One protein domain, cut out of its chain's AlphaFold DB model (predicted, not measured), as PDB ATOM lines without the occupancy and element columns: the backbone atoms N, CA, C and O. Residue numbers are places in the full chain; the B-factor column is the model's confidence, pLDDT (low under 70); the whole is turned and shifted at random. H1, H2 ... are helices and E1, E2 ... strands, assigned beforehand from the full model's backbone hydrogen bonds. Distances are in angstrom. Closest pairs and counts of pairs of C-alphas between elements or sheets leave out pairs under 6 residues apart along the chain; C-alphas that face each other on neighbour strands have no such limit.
ATOM      1  N   GLU A 237      99.525  87.079  70.880       77.56
ATOM      2  CA  GLU A 237     100.434  86.162  71.564       77.56
ATOM      3  C   GLU A 237      99.790  84.789  71.804       77.56
ATOM      4  O   GLU A 237      98.590  84.673  72.055       77.56
ATOM      5  N   ASN A 238     100.611  83.735  71.738       82.00
ATOM      6  CA  ASN A 238     100.185  82.352  71.997       82.00
ATOM      7  C   ASN A 238     100.003  82.056  73.495       82.00
ATOM      8  O   ASN A 238      99.528  80.982  73.857       82.00
ATOM      9  N   GLU A 239     100.389  82.989  74.364       87.94
ATOM     10  CA  GLU A 239     100.274  82.887  75.814       87.94
ATOM     11  C   GLU A 239      99.625  84.162  76.352       87.94
ATOM     12  O   GLU A 239      99.874  85.248  75.840       87.94
ATOM     13  N   LEU A 240      98.805  84.032  77.394       89.12
ATOM     14  CA  LEU A 240      98.287  85.163  78.155       89.12
ATOM     15  C   LEU A 240      99.021  85.281  79.487       89.12
ATOM     16  O   LEU A 240      99.060  84.325  80.268       89.12
ATOM     17  N   SER A 241      99.507  86.478  79.797       89.81
ATOM     18  CA  SER A 241      99.918  86.823  81.157       89.81
ATOM     19  C   SER A 241      98.708  86.924  82.097       89.81
ATOM     20  O   SER A 241      97.569  87.172  81.686       89.81
ATOM     21  N   GLN A 242      98.948  86.798  83.404       87.56
ATOM     22  CA  GLN A 242      97.910  86.989  84.424       87.56
ATOM     23  C   GLN A 242      97.256  88.384  84.345       87.56
ATOM     24  O   GLN A 242      96.059  88.533  84.598       87.56
ATOM     25  N   THR A 243      98.020  89.419  83.988       88.19
ATOM     26  CA  THR A 243      97.525  90.796  83.830       88.19
ATOM     27  C   THR A 243      96.611  90.955  82.619       88.19
ATOM     28  O   THR A 243      95.562  91.599  82.724       88.19
ATOM     29  N   GLU A 244      96.957  90.333  81.495       90.00
ATOM     30  CA  GLU A 244      96.119  90.334  80.291       90.00
ATOM     31  C   GLU A 244      94.843  89.531  80.516       90.00
ATOM     32  O   GLU A 244      93.758  89.992  80.162       90.00
ATOM     33  N   LEU A 245      94.942  88.386  81.201       90.88
ATOM     34  CA  LEU A 245      93.774  87.574  81.534       90.88
ATOM     35  C   LEU A 245      92.810  88.349  82.422       90.88
ATOM     36  O   LEU A 245      91.616  88.395  82.141       90.88
ATOM     37  N   ASN A 246      93.315  89.007  83.465       89.62
ATOM     38  CA  ASN A 246      92.479  89.828  84.335       89.62
ATOM     39  C   ASN A 246      91.798  90.962  83.565       89.62
ATOM     40  O   ASN A 246      90.603  91.185  83.756       89.62
ATOM     41  N   SER A 247      92.525  91.634  82.671       90.50
ATOM     42  CA  SER A 247      91.971  92.704  81.835       90.50
ATOM     43  C   SER A 247      90.834  92.181  80.954       90.50
ATOM     44  O   SER A 247      89.735  92.733  80.958       90.50
ATOM     45  N   LEU A 248      91.046  91.043  80.297       91.88
ATOM     46  CA  LEU A 248      90.058  90.392  79.443       91.88
ATOM     47  C   LEU A 248      88.823  89.910  80.229       91.88
ATOM     48  O   LEU A 248      87.685  90.078  79.791       91.88
ATOM     49  N   LEU A 249      89.014  89.363  81.432       91.44
ATOM     50  CA  LEU A 249      87.912  88.954  82.311       91.44
ATOM     51  C   LEU A 249      87.092  90.154  82.813       91.44
ATOM     52  O   LEU A 249      85.865  90.045  82.910       91.44
ATOM     53  N   ILE A 250      87.736  91.298  83.073       90.75
ATOM     54  CA  ILE A 250      87.053  92.554  83.413       90.75
ATOM     55  C   ILE A 250      86.232  93.047  82.218       90.75
ATOM     56  O   ILE A 250      85.061  93.400  82.383       90.75
ATOM     57  N   GLU A 251      86.791  93.021  81.005       91.19
ATOM     58  CA  GLU A 251      86.074  93.430  79.791       91.19
ATOM     59  C   GLU A 251      84.835  92.571  79.511       91.19
ATOM     60  O   GLU A 251      83.800  93.088  79.082       91.19
ATOM     61  N   PHE A 252      84.901  91.270  79.802       92.12
ATOM     62  CA  PHE A 252      83.750  90.370  79.713       92.12
ATOM     63  C   PHE A 252      82.787  90.464  80.907       92.12
ATOM     64  O   PHE A 252      81.744  89.802  80.903       92.12
ATOM     65  N   GLY A 253      83.091  91.286  81.916       89.88
ATOM     66  CA  GLY A 253      82.283  91.446  83.127       89.88
ATOM     67  C   GLY A 253      82.257  90.199  84.018       89.88
ATOM     68  O   GLY A 253      81.300  89.991  84.767       89.88
ATOM     69  N   LEU A 254      83.263  89.330  83.892       89.19
ATOM     70  CA  LEU A 254      83.432  88.133  84.722       89.19
ATOM     71  C   LEU A 254      84.057  88.481  86.073       89.19
ATOM     72  O   LEU A 254      83.836  87.782  87.062       89.19
ATOM     73  N   THR A 255      84.819  89.570  86.112       87.06
ATOM     74  CA  THR A 255      85.445  90.134  87.307       87.06
ATOM     75  C   THR A 255      85.259  91.648  87.313       87.06
ATOM     76  O   THR A 255      84.918  92.259  86.300       87.06
ATOM     77  N   PHE A 256      85.440  92.269  88.477       80.56
ATOM     78  CA  PHE A 256      85.376  93.721  88.623       80.56
ATOM     79  C   PHE A 256      86.725  94.237  89.101       80.56
ATOM     80  O   PHE A 256      87.344  93.624  89.962       80.56
ATOM     81  N   GLU A 257      87.123  95.412  88.621       73.00
ATOM     82  CA  GLU A 257      88.410  96.056  88.929       73.00
ATOM     83  C   GLU A 257      88.681  96.209  90.442       73.00
ATOM     84  O   GLU A 257      89.821  96.169  90.891       73.00
ATOM     85  N   LYS A 258      87.623  96.323  91.261       64.25
ATOM     86  CA  LYS A 258      87.716  96.426  92.731       64.25
ATOM     87  C   LYS A 258      87.597  95.096  93.477       64.25
ATOM     88  O   LYS A 258      87.732  95.075  94.700       64.25
ATOM     89  N   GLN A 259      87.274  94.004  92.791       64.38
ATOM     90  CA  GLN A 259      86.998  92.720  93.421       64.38
ATOM     91  C   GLN A 259      88.204  91.798  93.248       64.38
ATOM     92  O   GLN A 259      88.645  91.544  92.132       64.38
ATOM     93  N   ARG A 260      88.735  91.269  94.357       61.19
ATOM     94  CA  ARG A 260      89.777  90.237  94.285       61.19
ATOM     95  C   ARG A 260      89.217  88.999  93.578       61.19
ATOM     96  O   ARG A 260      88.126  88.538  93.923       61.19
ATOM     97  N   MET A 261      89.988  88.459  92.631       62.44
ATOM     98  CA  MET A 261      89.686  87.235  91.862       62.44
ATOM     99  C   MET A 261      89.310  86.045  92.758       62.44
ATOM    100  O   MET A 261      88.495  85.203  92.391       62.44
ATOM    101  N   GLU A 262      89.859  86.031  93.972       65.25
ATOM    102  CA  GLU A 262      89.666  85.028  95.024       65.25
ATOM    103  C   GLU A 262      88.196  84.830  95.439       65.25
ATOM    104  O   GLU A 262      87.830  83.786  95.975       65.25
ATOM    105  N   ASN A 263      87.328  85.809  95.169       66.75
ATOM    106  CA  ASN A 263      85.945  85.782  95.636       66.75
ATOM    107  C   ASN A 263      85.013  84.923  94.765       66.75
ATOM    108  O   ASN A 263      83.943  84.529  95.234       66.75
ATOM    109  N   ASN A 264      85.384  84.617  93.515       77.50
ATOM    110  CA  ASN A 264      84.536  83.838  92.612       77.50
ATOM    111  C   ASN A 264      85.054  82.401  92.463       77.50
ATOM    112  O   ASN A 264      85.803  82.083  91.539       77.50
ATOM    113  N   LYS A 265      84.622  81.517  93.375       83.12
ATOM    114  CA  LYS A 265      85.035  80.099  93.414       83.12
ATOM    115  C   LYS A 265      84.855  79.377  92.073       83.12
ATOM    116  O   LYS A 265      85.721  78.600  91.695       83.12
ATOM    117  N   LEU A 266      83.766  79.668  91.352       83.25
ATOM    118  CA  LEU A 266      83.465  79.043  90.059       83.25
ATOM    119  C   LEU A 266      84.480  79.437  88.984       83.25
ATOM    120  O   LEU A 266      84.903  78.600  88.200       83.25
ATOM    121  N   LEU A 267      84.883  80.708  88.947       85.88
ATOM    122  CA  LEU A 267      85.862  81.194  87.977       85.88
ATOM    123  C   LEU A 267      87.253  80.609  88.252       85.88
ATOM    124  O   LEU A 267      87.936  80.205  87.319       85.88
ATOM    125  N   LEU A 268      87.649  80.515  89.524       85.88
ATOM    126  CA  LEU A 268      88.952  79.971  89.917       85.88
ATOM    127  C   LEU A 268      89.133  78.506  89.513       85.88
ATOM    128  O   LEU A 268      90.240  78.106  89.162       85.88
ATOM    129  N   GLU A 269      88.068  77.706  89.573       87.12
ATOM    130  CA  GLU A 269      88.105  76.299  89.167       87.12
ATOM    131  C   GLU A 269      88.415  76.165  87.671       87.12
ATOM    132  O   GLU A 269      89.341  75.449  87.301       87.12
ATOM    133  N   TYR A 270      87.746  76.956  86.827       86.56
ATOM    134  CA  TYR A 270      87.999  76.978  85.383       86.56
ATOM    135  C   TYR A 270      89.328  77.641  85.007       86.56
ATOM    136  O   TYR A 270      89.989  77.202  84.072       86.56
ATOM    137  N   MET A 271      89.773  78.657  85.749       87.31
ATOM    138  CA  MET A 271      91.078  79.281  85.508       87.31
ATOM    139  C   MET A 271      92.233  78.295  85.672       87.31
ATOM    140  O   MET A 271      93.229  78.425  84.965       87.31
ATOM    141  N   LYS A 272      92.108  77.296  86.556       88.44
ATOM    142  CA  LYS A 272      93.112  76.230  86.688       88.44
ATOM    143  C   LYS A 272      93.209  75.368  85.431       88.44
ATOM    144  O   LYS A 272      94.303  74.952  85.074       88.44
ATOM    145  N   GLU A 273      92.093  75.137  84.741       89.12
ATOM    146  CA  GLU A 273      92.060  74.379  83.481       89.12
ATOM    147  C   GLU A 273      92.664  75.162  82.303       89.12
ATOM    148  O   GLU A 273      93.063  74.574  81.295       89.12
ATOM    149  N   TRP A 274      92.735  76.490  82.421       92.31
ATOM    150  CA  TRP A 274      93.299  77.378  81.401       92.31
ATOM    151  C   TRP A 274      94.804  77.599  81.541       92.31
ATOM    152  O   TRP A 274      95.392  78.237  80.670       92.31
ATOM    153  N   ILE A 275      95.429  77.101  82.612       90.81
ATOM    154  CA  ILE A 275      96.877  77.213  82.796       90.81
ATOM    155  C   ILE A 275      97.562  76.437  81.667       90.81
ATOM    156  O   ILE A 275      97.273  75.259  81.435       90.81
ATOM    157  N   LEU A 276      98.447  77.126  80.952       88.25
ATOM    158  CA  LEU A 276      99.326  76.527  79.961       88.25
ATOM    159  C   LEU A 276     100.572  76.001  80.671       88.25
ATOM    160  O   LEU A 276     100.758  74.794  80.755       88.25
ATOM    161  N   ASN A 277     101.352  76.916  81.252       85.19
ATOM    162  CA  ASN A 277     102.613  76.636  81.931       85.19
ATOM    163  C   ASN A 277     102.750  77.520  83.179       85.19
ATOM    164  O   ASN A 277     102.239  78.641  83.223       85.19
ATOM    165  N   VAL A 278     103.481  77.039  84.182       86.00
ATOM    166  CA  VAL A 278     103.954  77.869  85.299       86.00
ATOM    167  C   VAL A 278     105.425  78.156  85.037       86.00
ATOM    168  O   VAL A 278     106.228  77.227  84.976       86.00
ATOM    169  N   LYS A 279     105.770  79.425  84.811       83.75
ATOM    170  CA  LYS A 279     107.153  79.856  84.581       83.75
ATOM    171  C   LYS A 279     107.967  79.659  85.863       83.75
ATOM    172  O   LYS A 279     107.424  79.727  86.965       83.75
ATOM    173  N   GLU A 280     109.280  79.482  85.730       77.81
ATOM    174  CA  GLU A 280     110.204  79.280  86.863       77.81
ATOM    175  C   GLU A 280     110.159  80.429  87.887       77.81
ATOM    176  O   GLU A 280     110.377  80.222  89.078       77.81
ATOM    177  N   ASN A 281     109.763  81.624  87.442       78.75
ATOM    178  CA  ASN A 281     109.579  82.814  88.275       78.75
ATOM    179  C   ASN A 281     108.301  82.772  89.147       78.75
ATOM    180  O   ASN A 281     108.012  83.731  89.858       78.75
ATOM    181  N   GLY A 282     107.504  81.699  89.070       80.44
ATOM    182  CA  GLY A 282     106.211  81.559  89.749       80.44
ATOM    183  C   GLY A 282     105.034  82.220  89.022       80.44
ATOM    184  O   GLY A 282     103.904  82.162  89.506       80.44
ATOM    185  N   GLU A 283     105.269  82.829  87.858       84.94
ATOM    186  CA  GLU A 283     104.219  83.422  87.027       84.94
ATOM    187  C   GLU A 283     103.448  82.351  86.250       84.94
ATOM    188  O   GLU A 283     104.030  81.463  85.625       84.94
ATOM    189  N   THR A 284     102.121  82.450  86.249       87.50
ATOM    190  CA  THR A 284     101.241  81.564  85.486       87.50
ATOM    191  C   THR A 284     100.979  82.135  84.094       87.50
ATOM    192  O   THR A 284     100.528  83.273  83.953       87.50
ATOM    193  N   ALA A 285     101.249  81.336  83.063       88.94
ATOM    194  CA  ALA A 285     100.866  81.616  81.684       88.94
ATOM    195  C   ALA A 285      99.584  80.848  81.340       88.94
ATOM    196  O   ALA A 285      99.429  79.680  81.709       88.94
ATOM    197  N   TYR A 286      98.668  81.499  80.630       92.81
ATOM    198  CA  TYR A 286      97.363  80.949  80.268       92.81
ATOM    199  C   TYR A 286      97.252  80.716  78.768       92.81
ATOM    200  O   TYR A 286      97.829  81.446  77.971       92.81
ATOM    201  N   ASP A 287      96.475  79.708  78.391       92.25
ATOM    202  CA  ASP A 287      96.226  79.360  76.996       92.25
ATOM    203  C   ASP A 287      95.041  80.185  76.437       92.25
ATOM    204  O   ASP A 287      93.889  79.938  76.828       92.25
ATOM    205  N   PRO A 288      95.274  81.153  75.523       90.88
ATOM    206  CA  PRO A 288      94.220  81.988  74.944       90.88
ATOM    207  C   PRO A 288      93.140  81.170  74.232       90.88
ATOM    208  O   PRO A 288      91.955  81.517  74.305       90.88
ATOM    209  N   GLU A 289      93.508  80.077  73.558       91.25
ATOM    210  CA  GLU A 289      92.559  79.255  72.814       91.25
ATOM    211  C   GLU A 289      91.624  78.503  73.757       91.25
ATOM    212  O   GLU A 289      90.412  78.453  73.512       91.25
ATOM    213  N   LYS A 290      92.143  77.967  74.869       91.69
ATOM    214  CA  LYS A 290      91.305  77.324  75.895       91.69
ATOM    215  C   LYS A 290      90.319  78.307  76.510       91.69
ATOM    216  O   LYS A 290      89.130  77.983  76.608       91.69
ATOM    217  N   VAL A 291      90.773  79.511  76.870       92.00
ATOM    218  CA  VAL A 291      89.897  80.553  77.432       92.00
ATOM    219  C   VAL A 291      88.813  80.920  76.415       92.00
ATOM    220  O   VAL A 291      87.618  80.863  76.724       92.00
ATOM    221  N   LYS A 292      89.201  81.213  75.167       93.19
ATOM    222  CA  LYS A 292      88.278  81.553  74.075       93.19
ATOM    223  C   LYS A 292      87.242  80.456  73.853       93.19
ATOM    224  O   LYS A 292      86.041  80.732  73.832       93.19
ATOM    225  N   ASN A 293      87.668  79.201  73.736       91.81
ATOM    226  CA  ASN A 293      86.774  78.066  73.518       91.81
ATOM    227  C   ASN A 293      85.812  77.853  74.697       91.81
ATOM    228  O   ASN A 293      84.624  77.579  74.487       91.81
ATOM    229  N   CYS A 294      86.269  78.056  75.933       92.19
ATOM    230  CA  CYS A 294      85.421  77.995  77.123       92.19
ATOM    231  C   CYS A 294      84.322  79.081  77.107       92.19
ATOM    232  O   CYS A 294      83.139  78.812  77.351       92.19
ATOM    233  N   LEU A 295      84.659  80.314  76.723       92.69
ATOM    234  CA  LEU A 295      83.672  81.395  76.630       92.69
ATOM    235  C   LEU A 295      82.720  81.214  75.431       92.69
ATOM    236  O   LEU A 295      81.512  81.439  75.544       92.69
ATOM    237  N   LEU A 296      83.217  80.720  74.292       92.56
ATOM    238  CA  LEU A 296      82.390  80.413  73.117       92.56
ATOM    239  C   LEU A 296      81.393  79.276  73.388       92.56
ATOM    240  O   LEU A 296      80.236  79.347  72.955       92.56
ATOM    241  N   THR A 297      81.806  78.230  74.110       91.50
ATOM    242  CA  THR A 297      80.905  77.140  74.529       91.50
ATOM    243  C   THR A 297      79.839  77.637  75.505       91.50
ATOM    244  O   THR A 297      78.676  77.240  75.382       91.50
ATOM    245  N   SER A 298      80.184  78.594  76.372       90.44
ATOM    246  CA  SER A 298      79.240  79.250  77.290       90.44
ATOM    247  C   SER A 298      78.098  79.982  76.566       90.44
ATOM    248  O   SER A 298      76.962  79.980  77.040       90.44
ATOM    249  N   ILE A 299      78.342  80.555  75.379       90.12
ATOM    250  CA  ILE A 299      77.280  81.179  74.566       90.12
ATOM    251  C   ILE A 299      76.378  80.128  73.904       90.12
ATOM    252  O   ILE A 299      75.159  80.315  73.841       90.12
ATOM    253  N   LYS A 300      76.971  79.049  73.376       85.69
ATOM    254  CA  LYS A 300      76.262  78.022  72.592       85.69
ATOM    255  C   LYS A 300      75.412  77.088  73.462       85.69
ATOM    256  O   LYS A 300      74.406  76.563  72.986       85.69
ATOM    257  N   SER A 301      75.788  76.875  74.724       74.19
ATOM    258  CA  SER A 301      75.066  75.985  75.635       74.19
ATOM    259  C   SER A 301      73.791  76.648  76.173       74.19
ATOM    260  O   SER A 301      73.839  77.641  76.899       74.19
ATOM    261  N   THR A 302      72.612  76.127  75.803       69.06
ATOM    262  CA  THR A 302      71.322  76.676  76.275       69.06
ATOM    263  C   THR A 302      70.479  75.710  77.099       69.06
ATOM    264  O   THR A 302      69.536  76.161  77.738       69.06
ATOM    265  N   LYS A 303      70.751  74.399  77.051       72.38
ATOM    266  CA  LYS A 303      69.905  73.383  77.708       72.38
ATOM    267  C   LYS A 303      70.588  72.677  78.882       72.38
ATOM    268  O   LYS A 303      69.897  72.356  79.834       72.38
ATOM    269  N   ASN A 304      71.917  72.534  78.848       74.88
ATOM    270  CA  ASN A 304      72.717  71.846  79.873       74.88
ATOM    271  C   ASN A 304      73.953  72.681  80.259       74.88
ATOM    272  O   ASN A 304      75.071  72.171  80.289       74.88
ATOM    273  N   ALA A 305      73.782  73.990  80.447       81.19
ATOM    274  CA  ALA A 305      74.908  74.861  80.765       81.19
ATOM    275  C   ALA A 305      75.421  74.587  82.187       81.19
ATOM    276  O   ALA A 305      74.629  74.548  83.129       81.19
ATOM    277  N   SER A 306      76.741  74.433  82.334       87.94
ATOM    278  CA  SER A 306      77.406  74.444  83.646       87.94
ATOM    279  C   SER A 306      77.073  75.749  84.396       87.94
ATOM    280  O   SER A 306      76.844  76.775  83.740       87.94
ATOM    281  N   PRO A 307      77.062  75.765  85.746       87.50
ATOM    282  CA  PRO A 307      76.876  76.993  86.524       87.50
ATOM    283  C   PRO A 307      77.790  78.136  86.065       87.50
ATOM    284  O   PRO A 307      77.336  79.273  85.927       87.50
ATOM    285  N   PHE A 308      79.046  77.820  85.733       88.75
ATOM    286  CA  PHE A 308      79.989  78.786  85.177       88.75
ATOM    287  C   PHE A 308      79.563  79.290  83.793       88.75
ATOM    288  O   PHE A 308      79.553  80.491  83.559       88.75
ATOM    289  N   GLN A 309      79.144  78.402  82.887       90.81
ATOM    290  CA  GLN A 309      78.705  78.788  81.540       90.81
ATOM    291  C   GLN A 309      77.480  79.710  81.579       90.81
ATOM    292  O   GLN A 309      77.392  80.674  80.817       90.81
ATOM    293  N   ALA A 310      76.534  79.432  82.481       88.75
ATOM    294  CA  ALA A 310      75.365  80.277  82.690       88.75
ATOM    295  C   ALA A 310      75.759  81.664  83.223       88.75
ATOM    296  O   ALA A 310      75.284  82.673  82.697       88.75
ATOM    297  N   TYR A 311      76.655  81.707  84.217       90.06
ATOM    298  CA  TYR A 311      77.220  82.941  84.762       90.06
ATOM    299  C   TYR A 311      77.955  83.746  83.685       90.06
ATOM    300  O   TYR A 311      77.606  84.897  83.428       90.06
ATOM    301  N   ALA A 312      78.892  83.117  82.976       91.19
ATOM    302  CA  ALA A 312      79.701  83.768  81.960       91.19
ATOM    303  C   ALA A 312      78.850  84.333  80.825       91.19
ATOM    304  O   ALA A 312      79.023  85.480  80.417       91.19
ATOM    305  N   ARG A 313      77.849  83.576  80.363       91.62
ATOM    306  CA  ARG A 313      76.900  84.061  79.361       91.62
ATOM    307  C   ARG A 313      76.155  85.311  79.833       91.62
ATOM    308  O   ARG A 313      75.980  86.235  79.042       91.62
ATOM    309  N   GLN A 314      75.690  85.341  81.082       90.75
ATOM    310  CA  GLN A 314      74.995  86.506  81.635       90.75
ATOM    311  C   GLN A 314      75.928  87.715  81.754       90.75
ATOM    312  O   GLN A 314      75.564  88.793  81.284       90.75
ATOM    313  N   SER A 315      77.130  87.526  82.299       90.94
ATOM    314  CA  SER A 315      78.152  88.572  82.407       90.94
ATOM    315  C   SER A 315      78.489  89.187  81.051       90.94
ATOM    316  O   SER A 315      78.402  90.402  80.893       90.94
ATOM    317  N   ILE A 316      78.736  88.359  80.031       92.62
ATOM    318  CA  ILE A 316      79.070  88.831  78.680       92.62
ATOM    319  C   ILE A 316      77.893  89.585  78.046       92.62
ATOM    320  O   ILE A 316      78.097  90.582  77.356       92.62
ATOM    321  N   ILE A 317      76.646  89.159  78.285       92.44
ATOM    322  CA  ILE A 317      75.457  89.899  77.827       92.44
ATOM    323  C   ILE A 317      75.412  91.298  78.454       92.44
ATOM    324  O   ILE A 317      75.135  92.272  77.749       92.44
ATOM    325  N   ILE A 318      75.686  91.400  79.756       90.44
ATOM    326  CA  ILE A 318      75.714  92.677  80.477       90.44
ATOM    327  C   ILE A 318      76.858  93.549  79.945       90.44
ATOM    328  O   ILE A 318      76.620  94.699  79.571       90.44
ATOM    329  N   ALA A 319      78.064  92.997  79.818       90.38
ATOM    330  CA  ALA A 319      79.226  93.697  79.281       90.38
ATOM    331  C   ALA A 319      78.962  94.243  77.869       90.38
ATOM    332  O   ALA A 319      79.135  95.437  77.620       90.38
ATOM    333  N   LEU A 320      78.417  93.414  76.970       91.50
ATOM    334  CA  LEU A 320      78.032  93.833  75.622       91.50
ATOM    335  C   LEU A 320      76.966  94.943  75.635       91.50
ATOM    336  O   LEU A 320      76.943  95.806  74.756       91.50
ATOM    337  N   SER A 321      76.043  94.936  76.599       88.69
ATOM    338  CA  SER A 321      75.044  96.006  76.709       88.69
ATOM    339  C   SER A 321      75.676  97.348  77.105       88.69
ATOM    340  O   SER A 321      75.317  98.377  76.531       88.69
ATOM    341  N   ASN A 322      76.683  97.319  77.982       85.69
ATOM    342  CA  ASN A 322      77.402  98.504  78.457       85.69
ATOM    343  C   ASN A 322      78.352  99.087  77.395       85.69
ATOM    344  O   ASN A 322      78.488 100.304  77.269       85.69
ATOM    345  N   THR A 323      78.989  98.247  76.575       82.69
ATOM    346  CA  THR A 323      79.846  98.740  75.480       82.69
ATOM    347  C   THR A 323      79.033  99.470  74.407       82.69
ATOM    348  O   THR A 323      79.477 100.477  73.851       82.69
ATOM    349  N   ASN A 324      77.801  99.019  74.150       73.06
ATOM    350  CA  ASN A 324      76.897  99.659  73.195       73.06
ATOM    351  C   ASN A 324      76.317 100.990  73.702       73.06
ATOM    352  O   ASN A 324      76.139 101.905  72.895       73.06
ATOM    353  N   SER A 325      76.050 101.139  75.007       61.12
ATOM    354  CA  SER A 325      75.585 102.422  75.559       61.12
ATOM    355  C   SER A 325      76.652 103.510  75.426       61.12
ATOM    356  O   SER A 325      76.336 104.626  75.015       61.12
ATOM    357  N   ASN A 326      77.922 103.165  75.649       55.38
ATOM    358  CA  ASN A 326      79.023 104.129  75.618       55.38
ATOM    359  C   ASN A 326      79.400 104.569  74.188       55.38
ATOM    360  O   ASN A 326      79.775 105.717  73.980       55.38
TER     361      ASN A 326
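Overview. This is residues 237 to 326 of the 555 residues of an uncharacterized protein of Tritrichomonas foetus (UniProt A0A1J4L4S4). What shape is it? H1, H2 and H3 lie between a small hairpin, E1 and E2, at one end and long H4 at the other; H3 and H4 meet near their ends as an L. What builds it? The 90 printed residues include H1, H2, E1, E2, H3 and H4 in that order, mostly helix, with E1 - E2 antiparallel. It is compact, radius of gyration of the C-alphas 13.4 A, spanning 40 by 32 by 27 A.

Along the chain. Where are the elements? H1 is residues 242 to 251, H2 265 to 273, E1 275 to 278, E2 284 to 286, H3 288 to 300, 18.5 A, and H4 307 to 326, 29.3 A. Which anchors help? C-alpha 242 is at (97.910, 86.989, 84.424), C-alpha 326 at (79.023, 104.129, 75.618).

Arrangement. What meets H4? H1 is close but not clearly touching, closest C-alphas Glu 251 and Ala 319, 6.9 A. H2 only just touches it, only at their ends, with 3 pairs of C-alphas within 8 A, closest Leu 266 and Phe 308, 6.0 A. H3 touches it, about perpendicular at 88 degrees, closest C-alphas Ser 298 and Gln 309, 4.3 A. What of the backbone? In the hairpin, N 276 and O 285 are 2.8 A apart; every O i to N i+4 pair is within hydrogen-bond range in H1, H3 and H4, and 3 of 5 in H2.

Size, cuts and confidence. Is it unbroken? The printed part has no cut; H1 to H2 is a long link. Where is confidence low? Residues 258 to 263, 302 and 325 to 326 have pLDDT under 70.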